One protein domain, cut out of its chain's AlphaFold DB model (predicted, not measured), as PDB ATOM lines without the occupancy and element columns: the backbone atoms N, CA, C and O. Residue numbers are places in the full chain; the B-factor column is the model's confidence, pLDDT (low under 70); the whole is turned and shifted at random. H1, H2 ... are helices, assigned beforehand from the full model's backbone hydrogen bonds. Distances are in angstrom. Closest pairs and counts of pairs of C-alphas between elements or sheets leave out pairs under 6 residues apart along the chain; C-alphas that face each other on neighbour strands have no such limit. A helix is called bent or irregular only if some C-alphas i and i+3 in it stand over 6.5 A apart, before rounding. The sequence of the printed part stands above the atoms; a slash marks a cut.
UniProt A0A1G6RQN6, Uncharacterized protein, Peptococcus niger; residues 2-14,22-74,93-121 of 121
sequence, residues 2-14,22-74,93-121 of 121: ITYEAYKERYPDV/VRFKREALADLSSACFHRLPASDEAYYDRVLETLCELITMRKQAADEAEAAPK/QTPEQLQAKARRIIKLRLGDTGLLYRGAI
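What this domain is: This is residues 2 to 14, 22 to 74 and 93 to 121 of the 121 residues of an uncharacterized protein of Peptococcus niger (UniProt A0A1G6RQN6). The long helix H3 and H4 lie side by side, H2 crosses both steeply, and the short H1 lies across H3. The printed part has 95 residues with four named helices, H1 to H4 along the chain, and no named strand: all helix. It is compact, radius of gyration of the C-alphas 14.2 A, but elongated, spanning 51 by 30 by 19 A.

Where its parts are: H1, residues 4 to 10, begins at C-alpha 4 (17.622, -22.929, 207.521). H2 is residues 22 to 35, 19.9 A. H3 is residues 48 to 71, 34.7 A. H4, residues 95 to 113, 26.6 A, ends at C-alpha 113 (39.708, -18.483, 194.530); it has a kink of 42 degrees near residue 107 and is irregular, C-alphas 109 and 112 being 7.5 A apart.

How they stand to each other: H1 is close to H3 but not clearly touching, closest C-alphas Tyr 7 and Cys 56, 6.9 A. H2 touches residues 55 to 63 of H3 alone, closest C-alphas Phe 24 and Ile 59, 5.4 A, at a steep tilt of 59 degrees. H3 and H4 touch, closest C-alphas Leu 58 and Ala 102, 6.4 A, opposite ways at a shallow 19 degrees. O i to N i+4 pairs are within hydrogen-bond range throughout H2 and H3, in 2 of 3 in H1 and 13 of 15 in H4.

The domain as a whole: The printed part has two cuts, one between residues 14 and 22 and one between residues 74 and 93; C-alphas 14 and 22 are 14.4 A apart across the first, and C-alphas 74 and 93 are 14.4 A apart across the second. The H2 to H3 link is long. Residues 71 to 74 and 118 to 121 have pLDDT under 70.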
ATOM      1  N   ILE A   2      22.488 -24.153 201.213       80.12
ATOM      2  CA  ILE A   2      22.246 -24.277 202.662       80.12
ATOM      3  C   ILE A   2      20.757 -24.163 203.049       80.12
ATOM      4  O   ILE A   2      20.023 -23.330 202.499       80.12
ATOM      5  N   THR A   3      20.314 -25.013 203.979       86.12
ATOM      6  CA  THR A   3      18.974 -25.004 204.591       86.12
ATOM      7  C   THR A   3      18.957 -24.157 205.865       86.12
ATOM      8  O   THR A   3      19.999 -23.899 206.462       86.12
ATOM      9  N   TYR A   4      17.772 -23.708 206.286       84.31
ATOM     10  CA  TYR A   4      17.622 -22.929 207.521       84.31
ATOM     11  C   TYR A   4      18.109 -23.706 208.755       84.31
ATOM     12  O   TYR A   4      18.782 -23.141 209.609       84.31
ATOM     13  N   GLU A   5      17.840 -25.012 208.814       85.12
ATOM     14  CA  GLU A   5      18.275 -25.879 209.915       85.12
ATOM     15  C   GLU A   5      19.803 -25.971 210.002       85.12
ATOM     16  O   GLU A   5      20.366 -25.724 211.065       85.12
ATOM     17  N   ALA A   6      20.479 -26.206 208.871       83.25
ATOM     18  CA  ALA A   6      21.942 -26.249 208.814       83.25
ATOM     19  C   ALA A   6      22.583 -24.894 209.162       83.25
ATOM     20  O   ALA A   6      23.649 -24.837 209.769       83.25
ATOM     21  N   TYR A   7      21.931 -23.786 208.799       85.31
ATOM     22  CA  TYR A   7      22.370 -22.452 209.202       85.31
ATOM     23  C   TYR A   7      22.219 -22.238 210.714       85.31
ATOM     24  O   TYR A   7      23.148 -21.757 211.360       85.31
ATOM     25  N   LYS A   8      21.072 -22.618 211.284       86.50
ATOM     26  CA  LYS A   8      20.769 -22.449 212.710       86.50
ATOM     27  C   LYS A   8      21.685 -23.286 213.601       86.50
ATOM     28  O   LYS A   8      22.066 -22.821 214.667       86.50
ATOM     29  N   GLU A   9      22.060 -24.484 213.161       85.50
ATOM     30  CA  GLU A   9      23.031 -25.325 213.868       85.50
ATOM     31  C   GLU A   9      24.402 -24.640 213.984       85.50
ATOM     32  O   GLU A   9      25.055 -24.720 215.022       85.50
ATOM     33  N   ARG A  10      24.814 -23.903 212.944       82.06
ATOM     34  CA  ARG A  10      26.103 -23.197 212.898       82.06
ATOM     35  C   ARG A  10      26.063 -21.813 213.560       82.06
ATOM     36  O   ARG A  10      27.099 -21.340 214.017       82.06
ATOM     37  N   TYR A  11      24.889 -21.180 213.617       82.25
ATOM     38  CA  TYR A  11      24.677 -19.832 214.158       82.25
ATOM     39  C   TYR A  11      23.426 -19.754 215.056       82.25
ATOM     40  O   TYR A  11      22.453 -19.073 214.707       82.25
ATOM     41  N   PRO A  12      23.424 -20.432 216.220       80.00
ATOM     42  CA  PRO A  12      22.244 -20.503 217.082       80.00
ATOM     43  C   PRO A  12      21.852 -19.144 217.686       80.00
ATOM     44  O   PRO A  12      20.664 -18.867 217.839       80.00
ATOM     45  N   ASP A  13      22.826 -18.272 217.965       79.75
ATOM     46  CA  ASP A  13      22.621 -16.995 218.665       79.75
ATOM     47  C   ASP A  13      22.121 -15.840 217.780       79.75
ATOM     48  O   ASP A  13      21.821 -14.761 218.281       79.75
ATOM     49  N   VAL A  14      22.005 -16.032 216.460       77.81
ATOM     50  CA  VAL A  14      21.610 -14.948 215.535       77.81
ATOM     51  C   VAL A  14      20.115 -14.606 215.643       77.81
ATOM     52  O   VAL A  14      19.687 -13.551 215.181       77.81
ATOM     53  N   VAL A  22      14.913 -16.877 204.602       90.19
ATOM     54  CA  VAL A  22      14.599 -16.968 203.169       90.19
ATOM     55  C   VAL A  22      14.806 -15.621 202.479       90.19
ATOM     56  O   VAL A  22      15.381 -15.585 201.386       90.19
ATOM     57  N   ARG A  23      14.382 -14.519 203.111       89.62
ATOM     58  CA  ARG A  23      14.573 -13.163 202.584       89.62
ATOM     59  C   ARG A  23      16.060 -12.827 202.449       89.62
ATOM     60  O   ARG A  23      16.536 -12.617 201.334       89.62
ATOM     61  N   PHE A  24      16.804 -12.869 203.549       89.81
ATOM     62  CA  PHE A  24      18.218 -12.502 203.571       89.81
ATOM     63  C   PHE A  24      19.081 -13.445 202.740       89.81
ATOM     64  O   PHE A  24      20.027 -12.993 202.103       89.81
ATOM     65  N   LYS A  25      18.736 -14.735 202.665       91.25
ATOM     66  CA  LYS A  25      19.401 -15.698 201.781       91.25
ATOM     67  C   LYS A  25      19.262 -15.305 200.317       91.25
ATOM     68  O   LYS A  25      20.241 -15.398 199.585       91.25
ATOM     69  N   ARG A  26      18.071 -14.888 199.869       89.94
ATOM     70  CA  ARG A  26      17.861 -14.454 198.475       89.94
ATOM     71  C   ARG A  26      18.696 -13.223 198.148       89.94
ATOM     72  O   ARG A  26      19.337 -13.189 197.104       89.94
ATOM     73  N   GLU A  27      18.717 -12.247 199.049       89.19
ATOM     74  CA  GLU A  27      19.494 -11.023 198.862       89.19
ATOM     75  C   GLU A  27      21.006 -11.291 198.890       89.19
ATOM     76  O   GLU A  27      21.729 -10.865 197.993       89.19
ATOM     77  N   ALA A  28      21.480 -12.070 199.865       88.75
ATOM     78  CA  ALA A  28      22.878 -12.472 199.967       88.75
ATOM     79  C   ALA A  28      23.332 -13.290 198.750       88.75
ATOM     80  O   ALA A  28      24.445 -13.109 198.261       88.75
ATOM     81  N   LEU A  29      22.466 -14.160 198.218       89.56
ATOM     82  CA  LEU A  29      22.746 -14.907 196.995       89.56
ATOM     83  C   LEU A  29      22.854 -13.978 195.780       89.56
ATOM     84  O   LEU A  29      23.711 -14.208 194.932       89.56
ATOM     85  N   ALA A  30      22.017 -12.943 195.689       88.12
ATOM     86  CA  ALA A  30      22.095 -11.961 194.610       88.12
ATOM     87  C   ALA A  30      23.418 -11.177 194.660       88.12
ATOM     88  O   ALA A  30      24.087 -11.059 193.633       88.12
ATOM     89  N   ASP A  31      23.838 -10.727 195.849       86.88
ATOM     90  CA  ASP A  31      25.127 -10.053 196.047       86.88
ATOM     91  C   ASP A  31      26.305 -10.963 195.681       86.88
ATOM     92  O   ASP A  31      27.207 -10.563 194.944       86.88
ATOM     93  N   LEU A  32      26.278 -12.208 196.164       87.19
ATOM     94  CA  LEU A  32      27.327 -13.193 195.922       87.19
ATOM     95  C   LEU A  32      27.406 -13.578 194.442       87.19
ATOM     96  O   LEU A  32      28.485 -13.596 193.858       87.19
ATOM     97  N   SER A  33      26.258 -13.835 193.812       87.56
ATOM     98  CA  SER A  33      26.171 -14.147 192.385       87.56
ATOM     99  C   SER A  33      26.679 -12.979 191.544       87.56
ATOM    100  O   SER A  33      27.486 -13.191 190.643       87.56
ATOM    101  N   SER A  34      26.283 -11.744 191.867       85.62
ATOM    102  CA  SER A  34      26.768 -10.547 191.177       85.62
ATOM    103  C   SER A  34      28.284 -10.380 191.319       85.62
ATOM    104  O   SER A  34      28.974 -10.163 190.323       85.62
ATOM    105  N   ALA A  35      28.825 -10.556 192.530       84.81
ATOM    106  CA  ALA A  35      30.259 -10.441 192.792       84.81
ATOM    107  C   ALA A  35      31.094 -11.535 192.103       84.81
ATOM    108  O   ALA A  35      32.219 -11.273 191.684       84.81
ATOM    109  N   CYS A  36      30.539 -12.738 191.946       83.06
ATOM    110  CA  CYS A  36      31.168 -13.854 191.238       83.06
ATOM    111  C   CYS A  36      30.836 -13.893 189.734       83.06
ATOM    112  O   CYS A  36      31.008 -14.932 189.101       83.06
ATOM    113  N   PHE A  37      30.316 -12.812 189.134       83.75
ATOM    114  CA  PHE A  37      29.926 -12.767 187.712       83.75
ATOM    115  C   PHE A  37      28.974 -13.902 187.286       83.75
ATOM    116  O   PHE A  37      29.087 -14.450 186.190       83.75
ATOM    117  N   HIS A  38      28.051 -14.280 188.170       81.62
ATOM    118  CA  HIS A  38      27.122 -15.403 188.028       81.62
ATOM    119  C   HIS A  38      27.783 -16.785 187.881       81.62
ATOM    120  O   HIS A  38      27.124 -17.747 187.491       81.62
ATOM    121  N   ARG A  39      29.064 -16.914 188.246       78.69
ATOM    122  CA  ARG A  39      29.814 -18.176 188.276       78.69
ATOM    123  C   ARG A  39      29.884 -18.701 189.700       78.69
ATOM    124  O   ARG A  39      30.909 -18.593 190.363       78.69
ATOM    125  N   LEU A  40      28.763 -19.206 190.203       79.81
ATOM    126  CA  LEU A  40      28.772 -19.896 191.489       79.81
ATOM    127  C   LEU A  40      29.213 -21.348 191.274       79.81
ATOM    128  O   LEU A  40      28.666 -21.993 190.377       79.81
ATOM    129  N   PRO A  41      30.166 -21.854 192.073       76.94
ATOM    130  CA  PRO A  41      30.640 -23.217 191.933       76.94
ATOM    131  C   PRO A  41      29.532 -24.240 192.203       76.94
ATOM    132  O   PRO A  41      28.660 -24.029 193.055       76.94
ATOM    133  N   ALA A  42      29.582 -25.364 191.492       76.75
ATOM    134  CA  ALA A  42      28.767 -26.538 191.776       76.75
ATOM    135  C   ALA A  42      29.212 -27.217 193.085       76.75
ATOM    136  O   ALA A  42      30.313 -26.982 193.578       76.75
ATOM    137  N   SER A  43      28.358 -28.083 193.645       74.19
ATOM    138  CA  SER A  43      28.602 -28.743 194.940       74.19
ATOM    139  C   SER A  43      29.901 -29.560 195.015       74.19
ATOM    140  O   SER A  43      30.403 -29.777 196.113       74.19
ATOM    141  N   ASP A  44      30.438 -29.990 193.872       70.19
ATOM    142  CA  ASP A  44      31.658 -30.802 193.751       70.19
ATOM    143  C   ASP A  44      32.953 -29.978 193.605       70.19
ATOM    144  O   ASP A  44      34.049 -30.534 193.560       70.19
ATOM    145  N   GLU A  45      32.870 -28.650 193.517       78.12
ATOM    146  CA  GLU A  45      34.059 -27.812 193.351       78.12
ATOM    147  C   GLU A  45      34.750 -27.505 194.688       78.12
ATOM    148  O   GLU A  45      34.107 -27.257 195.710       78.12
ATOM    149  N   ALA A  46      36.085 -27.415 194.663       77.00
ATOM    150  CA  ALA A  46      36.942 -27.246 195.846       77.00
ATOM    151  C   ALA A  46      36.623 -26.012 196.718       77.00
ATOM    152  O   ALA A  46      37.018 -25.950 197.882       77.00
ATOM    153  N   TYR A  47      35.912 -25.025 196.171       79.38
ATOM    154  CA  TYR A  47      35.569 -23.776 196.856       79.38
ATOM    155  C   TYR A  47      34.087 -23.681 197.241       79.38
ATOM    156  O   TYR A  47      33.671 -22.648 197.768       79.38
ATOM    157  N   TYR A  48      33.289 -24.728 197.001       83.12
ATOM    158  CA  TYR A  48      31.857 -24.732 197.303       83.12
ATOM    159  C   TYR A  48      31.571 -24.469 198.785       83.12
ATOM    160  O   TYR A  48      30.720 -23.641 199.110       83.12
ATOM    161  N   ASP A  49      32.330 -25.103 199.683       83.94
ATOM    162  CA  ASP A  49      32.176 -24.903 201.128       83.94
ATOM    163  C   ASP A  49      32.447 -23.443 201.524       83.94
ATOM    164  O   ASP A  49      31.627 -22.816 202.191       83.94
ATOM    165  N   ARG A  50      33.504 -22.829 200.972       84.81
ATOM    166  CA  ARG A  50      33.810 -21.403 201.193       84.81
ATOM    167  C   ARG A  50      32.694 -20.485 200.695       84.81
ATOM    168  O   ARG A  50      32.411 -19.462 201.317       84.81
ATOM    169  N   VAL A  51      32.054 -20.826 199.578       86.25
ATOM    170  CA  VAL A  51      30.901 -20.080 199.043       86.25
ATOM    171  C   VAL A  51      29.691 -20.209 199.968       86.25
ATOM    172  O   VAL A  51      29.009 -19.212 200.211       86.25
ATOM    173  N   LEU A  52      29.447 -21.393 200.539       86.94
ATOM    174  CA  LEU A  52      28.401 -21.587 201.545       86.94
ATOM    175  C   LEU A  52      28.689 -20.810 202.831       86.94
ATOM    176  O   LEU A  52      27.784 -20.161 203.354       86.94
ATOM    177  N   GLU A  53      29.929 -20.826 203.320       87.50
ATOM    178  CA  GLU A  53      30.341 -20.044 204.489       87.50
ATOM    179  C   GLU A  53      30.144 -18.545 204.255       87.50
ATOM    180  O   GLU A  53      29.513 -17.869 205.067       87.50
ATOM    181  N   THR A  54      30.589 -18.050 203.096       88.50
ATOM    182  CA  THR A  54      30.414 -16.648 202.697       88.50
ATOM    183  C   THR A  54      28.930 -16.274 202.670       88.50
ATOM    184  O   THR A  54      28.546 -15.209 203.149       88.50
ATOM    185  N   LEU A  55      28.068 -17.158 202.155       89.62
ATOM    186  CA  LEU A  55      26.622 -16.941 202.140       89.62
ATOM    187  C   LEU A  55      26.045 -16.841 203.562       89.62
ATOM    188  O   LEU A  55      25.215 -15.970 203.815       89.62
ATOM    189  N   CYS A  56      26.491 -17.685 204.496       89.62
ATOM    190  CA  CYS A  56      26.055 -17.621 205.896       89.62
ATOM    191  C   CYS A  56      26.484 -16.318 206.576       89.62
ATOM    192  O   CYS A  56      25.690 -15.700 207.288       89.62
ATOM    193  N   GLU A  57      27.722 -15.881 206.340       89.31
ATOM    194  CA  GLU A  57      28.240 -14.625 206.888       89.31
ATOM    195  C   GLU A  57      27.462 -13.419 206.351       89.31
ATOM    196  O   GLU A  57      27.128 -12.514 207.115       89.31
ATOM    197  N   LEU A  58      27.097 -13.420 205.065       89.88
ATOM    198  CA  LEU A  58      26.268 -12.366 204.473       89.88
ATOM    199  C   LEU A  58      24.854 -12.328 205.068       89.88
ATOM    200  O   LEU A  58      24.328 -11.244 205.320       89.88
ATOM    201  N   ILE A  59      24.242 -13.489 205.322       90.56
ATOM    202  CA  ILE A  59      22.931 -13.577 205.986       90.56
ATOM    203  C   ILE A  59      23.018 -13.013 207.410       90.56
ATOM    204  O   ILE A  59      22.200 -12.176 207.792       90.56
ATOM    205  N   THR A  60      24.043 -13.415 208.166       89.69
ATOM    206  CA  THR A  60      24.281 -12.938 209.538       89.69
ATOM    207  C   THR A  60      24.487 -11.428 209.572       89.69
ATOM    208  O   THR A  60      23.861 -10.726 210.362       89.69
ATOM    209  N   MET A  61      25.319 -10.909 208.669       89.69
ATOM    210  CA  MET A  61      25.612  -9.485 208.560       89.69
ATOM    211  C   MET A  61      24.356  -8.661 208.239       89.69
ATOM    212  O   MET A  61      24.166  -7.584 208.803       89.69
ATOM    213  N   ARG A  62      23.465  -9.176 207.383       87.50
ATOM    214  CA  ARG A  62      22.186  -8.524 207.069       87.50
ATOM    215  C   ARG A  62      21.218  -8.526 208.248       87.50
ATOM    216  O   ARG A  62      20.541  -7.523 208.454       87.50
ATOM    217  N   LYS A  63      21.180  -9.602 209.040       87.88
ATOM    218  CA  LYS A  63      20.386  -9.632 210.274       87.88
ATOM    219  C   LYS A  63      20.894  -8.615 211.288       87.88
ATOM    220  O   LYS A  63      20.111  -7.796 211.745       87.88
ATOM    221  N   GLN A  64      22.201  -8.598 211.542       85.69
ATOM    222  CA  GLN A  64      22.820  -7.625 212.446       85.69
ATOM    223  C   GLN A  64      22.522  -6.188 212.016       85.69
ATOM    224  O   GLN A  64      22.116  -5.379 212.838       85.69
ATOM    225  N   ALA A  65      22.631  -5.886 210.721       85.19
ATOM    226  CA  ALA A  65      22.280  -4.570 210.200       85.19
ATOM    227  C   ALA A  65      20.797  -4.211 210.398       85.19
ATOM    228  O   ALA A  65      20.484  -3.048 210.653       85.19
ATOM    229  N   ALA A  66      19.891  -5.184 210.266       83.75
ATOM    230  CA  ALA A  66      18.467  -4.985 210.521       83.75
ATOM    231  C   ALA A  66      18.191  -4.740 212.015       83.75
ATOM    232  O   ALA A  66      17.456  -3.812 212.343       83.75
ATOM    233  N   ASP A  67      18.839  -5.496 212.906       83.69
ATOM    234  CA  ASP A  67      18.751  -5.300 214.358       83.69
ATOM    235  C   ASP A  67      19.321  -3.942 214.788       83.69
ATOM    236  O   ASP A  67      18.709  -3.230 215.578       83.69
ATOM    237  N   GLU A  68      20.469  -3.537 214.234       79.31
ATOM    238  CA  GLU A  68      21.071  -2.218 214.470       79.31
ATOM    239  C   GLU A  68      20.151  -1.082 213.995       79.31
ATOM    240  O   GLU A  68      20.082  -0.036 214.638       79.31
ATOM    241  N   ALA A  69      19.443  -1.271 212.877       77.69
ATOM    242  CA  ALA A  69      18.490  -0.291 212.364       77.69
ATOM    243  C   ALA A  69      17.228  -0.187 213.235       77.69
ATOM    244  O   ALA A  69      16.685   0.907 213.378       77.69
ATOM    245  N   GLU A  70      16.779  -1.293 213.832       73.19
ATOM    246  CA  GLU A  70      15.646  -1.307 214.765       73.19
ATOM    247  C   GLU A  70      16.026  -0.751 216.148       73.19
ATOM    248  O   GLU A  70      15.242  -0.034 216.769       73.19
ATOM    249  N   ALA A  71      17.258  -1.004 216.597       67.12
ATOM    250  CA  ALA A  71      17.814  -0.471 217.839       67.12
ATOM    251  C   ALA A  71      18.256   1.001 217.737       67.12
ATOM    252  O   ALA A  71      18.515   1.632 218.766       67.12
ATOM    253  N   ALA A  72      18.363   1.563 216.527       61.44
ATOM    254  CA  ALA A  72      18.736   2.957 216.330       61.44
ATOM    255  C   ALA A  72      17.683   3.876 216.988       61.44
ATOM    256  O   ALA A  72      16.517   3.879 216.574       61.44
ATOM    257  N   PRO A  73      18.053   4.676 218.007       56.03
ATOM    258  CA  PRO A  73      17.095   5.520 218.705       56.03
ATOM    259  C   PRO A  73      16.505   6.550 217.734       56.03
ATOM    260  O   PRO A  73      17.221   7.380 217.169       56.03
ATOM    261  N   LYS A  74      15.177   6.520 217.559       52.78
ATOM    262  CA  LYS A  74      14.415   7.609 216.934       52.78
ATOM    263  C   LYS A  74      14.668   8.877 217.750       52.78
ATOM    264  O   LYS A  74      14.164   8.972 218.860       52.78
ATOM    265  N   GLN A  93      23.029   1.602 209.162       70.62
ATOM    266  CA  GLN A  93      23.979   1.504 208.056       70.62
ATOM    267  C   GLN A  93      23.283   1.862 206.738       70.62
ATOM    268  O   GLN A  93      22.226   1.323 206.412       70.62
ATOM    269  N   THR A  94      23.881   2.773 205.965       78.38
ATOM    270  CA  THR A  94      23.362   3.122 204.636       78.38
ATOM    271  C   THR A  94      23.472   1.915 203.695       78.38
ATOM    272  O   THR A  94      24.363   1.076 203.877       78.38
ATOM    273  N   PRO A  95      22.624   1.810 202.652       76.94
ATOM    274  CA  PRO A  95      22.708   0.713 201.683       76.94
ATOM    275  C   PRO A  95      24.100   0.593 201.043       76.94
ATOM    276  O   PRO A  95      24.587  -0.515 200.825       76.94
ATOM    277  N   GLU A  96      24.788   1.714 200.819       79.69
ATOM    278  CA  GLU A  96      26.169   1.730 200.326       79.69
ATOM    279  C   GLU A  96      27.161   1.117 201.326       79.69
ATOM    280  O   GLU A  96      28.053   0.367 200.927       79.69
ATOM    281  N   GLN A  97      26.999   1.375 202.630       81.88
ATOM    282  CA  GLN A  97      27.839   0.755 203.659       81.88
ATOM    283  C   GLN A  97      27.583  -0.746 203.783       81.88
ATOM    284  O   GLN A  97      28.538  -1.515 203.920       81.88
ATOM    285  N   LEU A  98      26.321  -1.174 203.679       82.69
ATOM    286  CA  LEU A  98      25.977  -2.594 203.651       82.69
ATOM    287  C   LEU A  98      26.619  -3.284 202.449       82.69
ATOM    288  O   LEU A  98      27.256  -4.327 202.597       82.69
ATOM    289  N   GLN A  99      26.541  -2.658 201.275       82.62
ATOM    290  CA  GLN A  99      27.156  -3.185 200.064       82.62
ATOM    291  C   GLN A  99      28.689  -3.229 200.171       82.62
ATOM    292  O   GLN A  99      29.312  -4.208 199.757       82.62
ATOM    293  N   ALA A 100      29.319  -2.206 200.756       85.00
ATOM    294  CA  ALA A 100      30.761  -2.190 200.990       85.00
ATOM    295  C   ALA A 100      31.202  -3.303 201.957       85.00
ATOM    296  O   ALA A 100      32.202  -3.982 201.703       85.00
ATOM    297  N   LYS A 101      30.437  -3.542 203.032       85.81
ATOM    298  CA  LYS A 101      30.668  -4.656 203.963       85.81
ATOM    299  C   LYS A 101      30.498  -6.011 203.280       85.81
ATOM    300  O   LYS A 101      31.388  -6.850 203.405       85.81
ATOM    301  N   ALA A 102      29.433  -6.199 202.500       86.88
ATOM    302  CA  ALA A 102      29.206  -7.424 201.736       86.88
ATOM    303  C   ALA A 102      30.373  -7.710 200.776       86.88
ATOM    304  O   ALA A 102      30.953  -8.795 200.801       86.88
ATOM    305  N   ARG A 103      30.814  -6.704 200.007       85.75
ATOM    306  CA  ARG A 103      31.987  -6.816 199.120       85.75
ATOM    307  C   ARG A 103      33.262  -7.172 199.878       85.75
ATOM    308  O   ARG A 103      34.069  -7.952 199.378       85.75
ATOM    309  N   ARG A 104      33.457  -6.618 201.076       87.38
ATOM    310  CA  ARG A 104      34.615  -6.930 201.923       87.38
ATOM    311  C   ARG A 104      34.600  -8.387 202.389       87.38
ATOM    312  O   ARG A 104      35.636  -9.035 202.278       87.38
ATOM    313  N   ILE A 105      33.460  -8.894 202.863       88.00
ATOM    314  CA  ILE A 105      33.294 -10.301 203.278       88.00
ATOM    315  C   ILE A 105      33.613 -11.228 202.102       88.00
ATOM    316  O   ILE A 105      34.470 -12.103 202.209       88.00
ATOM    317  N   ILE A 106      32.999 -10.958 200.948       86.81
ATOM    318  CA  ILE A 106      33.204 -11.730 199.721       86.81
ATOM    319  C   ILE A 106      34.685 -11.729 199.320       86.81
ATOM    320  O   ILE A 106      35.254 -12.786 199.069       86.81
ATOM    321  N   LYS A 107      35.348 -10.565 199.321       86.38
ATOM    322  CA  LYS A 107      36.771 -10.454 198.971       86.38
ATOM    323  C   LYS A 107      37.688 -11.188 199.952       86.38
ATOM    324  O   LYS A 107      38.677 -11.766 199.520       86.38
ATOM    325  N   LEU A 108      37.380 -11.176 201.247       86.12
ATOM    326  CA  LEU A 108      38.182 -11.872 202.258       86.12
ATOM    327  C   LEU A 108      38.110 -13.397 202.109       86.12
ATOM    328  O   LEU A 108      39.119 -14.068 202.297       86.12
ATOM    329  N   ARG A 109      36.940 -13.941 201.757       82.62
ATOM    330  CA  ARG A 109      36.722 -15.395 201.664       82.62
ATOM    331  C   ARG A 109      37.000 -15.977 200.278       82.62
ATOM    332  O   ARG A 109      37.503 -17.093 200.170       82.62
ATOM    333  N   LEU A 110      36.681 -15.224 199.225       83.19
ATOM    334  CA  LEU A 110      36.750 -15.658 197.824       83.19
ATOM    335  C   LEU A 110      37.804 -14.896 197.003       83.19
ATOM    336  O   LEU A 110      37.917 -15.105 195.801       83.19
ATOM    337  N   GLY A 111      38.599 -14.018 197.621       77.69
ATOM    338  CA  GLY A 111      39.658 -13.279 196.920       77.69
ATOM    339  C   GLY A 111      40.739 -14.178 196.323       77.69
ATOM    340  O   GLY A 111      41.251 -13.885 195.251       77.69
ATOM    341  N   ASP A 112      41.047 -15.291 196.980       76.56
ATOM    342  CA  ASP A 112      42.100 -16.222 196.560       76.56
ATOM    343  C   ASP A 112      41.614 -17.268 195.535       76.56
ATOM    344  O   ASP A 112      42.404 -17.938 194.885       76.56
ATOM    345  N   THR A 113      40.298 -17.400 195.339       72.75
ATOM    346  CA  THR A 113      39.708 -18.483 194.530       72.75
ATOM    347  C   THR A 113      39.602 -18.149 193.040       72.75
ATOM    348  O   THR A 113      39.080 -18.945 192.265       72.75
ATOM    349  N   GLY A 114      40.025 -16.950 192.622       71.00
ATOM    350  CA  GLY A 114      39.894 -16.468 191.241       71.00
ATOM    351  C   GLY A 114      38.454 -16.160 190.799       71.00
ATOM    352  O   GLY A 114      38.263 -15.482 189.793       71.00
ATOM    353  N   LEU A 115      37.440 -16.566 191.573       74.06
ATOM    354  CA  LEU A 115      36.010 -16.373 191.285       74.06
ATOM    355  C   LEU A 115      35.609 -14.895 191.153       74.06
ATOM    356  O   LEU A 115      34.661 -14.567 190.443       74.06
ATOM    357  N   LEU A 116      36.331 -14.005 191.836       73.25
ATOM    358  CA  LEU A 116      36.070 -12.561 191.846       73.25
ATOM    359  C   LEU A 116      36.767 -11.798 190.717       73.25
ATOM    360  O   LEU A 116      36.553 -10.596 190.567       73.25
ATOM    361  N   TYR A 117      37.604 -12.467 189.928       72.56
ATOM    362  CA  TYR A 117      38.332 -11.851 188.833       72.56
ATOM    363  C   TYR A 117      37.761 -12.374 187.519       72.56
ATOM    364  O   TYR A 117      37.894 -13.548 187.175       72.56
ATOM    365  N   ARG A 118      37.111 -11.489 186.756       57.41
ATOM    366  CA  ARG A 118      36.801 -11.760 185.350       57.41
ATOM    367  C   ARG A 118      38.149 -11.878 184.652       57.41
ATOM    368  O   ARG A 118      38.788 -10.851 184.470       57.41
ATOM    369  N   GLY A 119      38.579 -13.118 184.403       49.34
ATOM    370  CA  GLY A 119      39.926 -13.481 183.964       49.34
ATOM    371  C   GLY A 119      40.656 -12.356 183.243       49.34
ATOM    372  O   GLY A 119      40.256 -11.963 182.151       49.34
ATOM    373  N   ALA A 120      41.711 -11.837 183.872       40.44
ATOM    374  CA  ALA A 120      42.803 -11.251 183.120       40.44
ATOM    375  C   ALA A 120      43.551 -12.439 182.505       40.44
ATOM    376  O   ALA A 120      44.450 -13.007 183.124       40.44
ATOM    377  N   ILE A 121      43.057 -12.880 181.352       39.66
ATOM    378  CA  ILE A 121      43.764 -13.728 180.397       39.66
ATOM    379  C   ILE A 121      43.850 -12.897 179.125       39.66
ATOM    380  O   ILE A 121      42.790 -12.349 178.737       39.66
TER     381      ILE A 121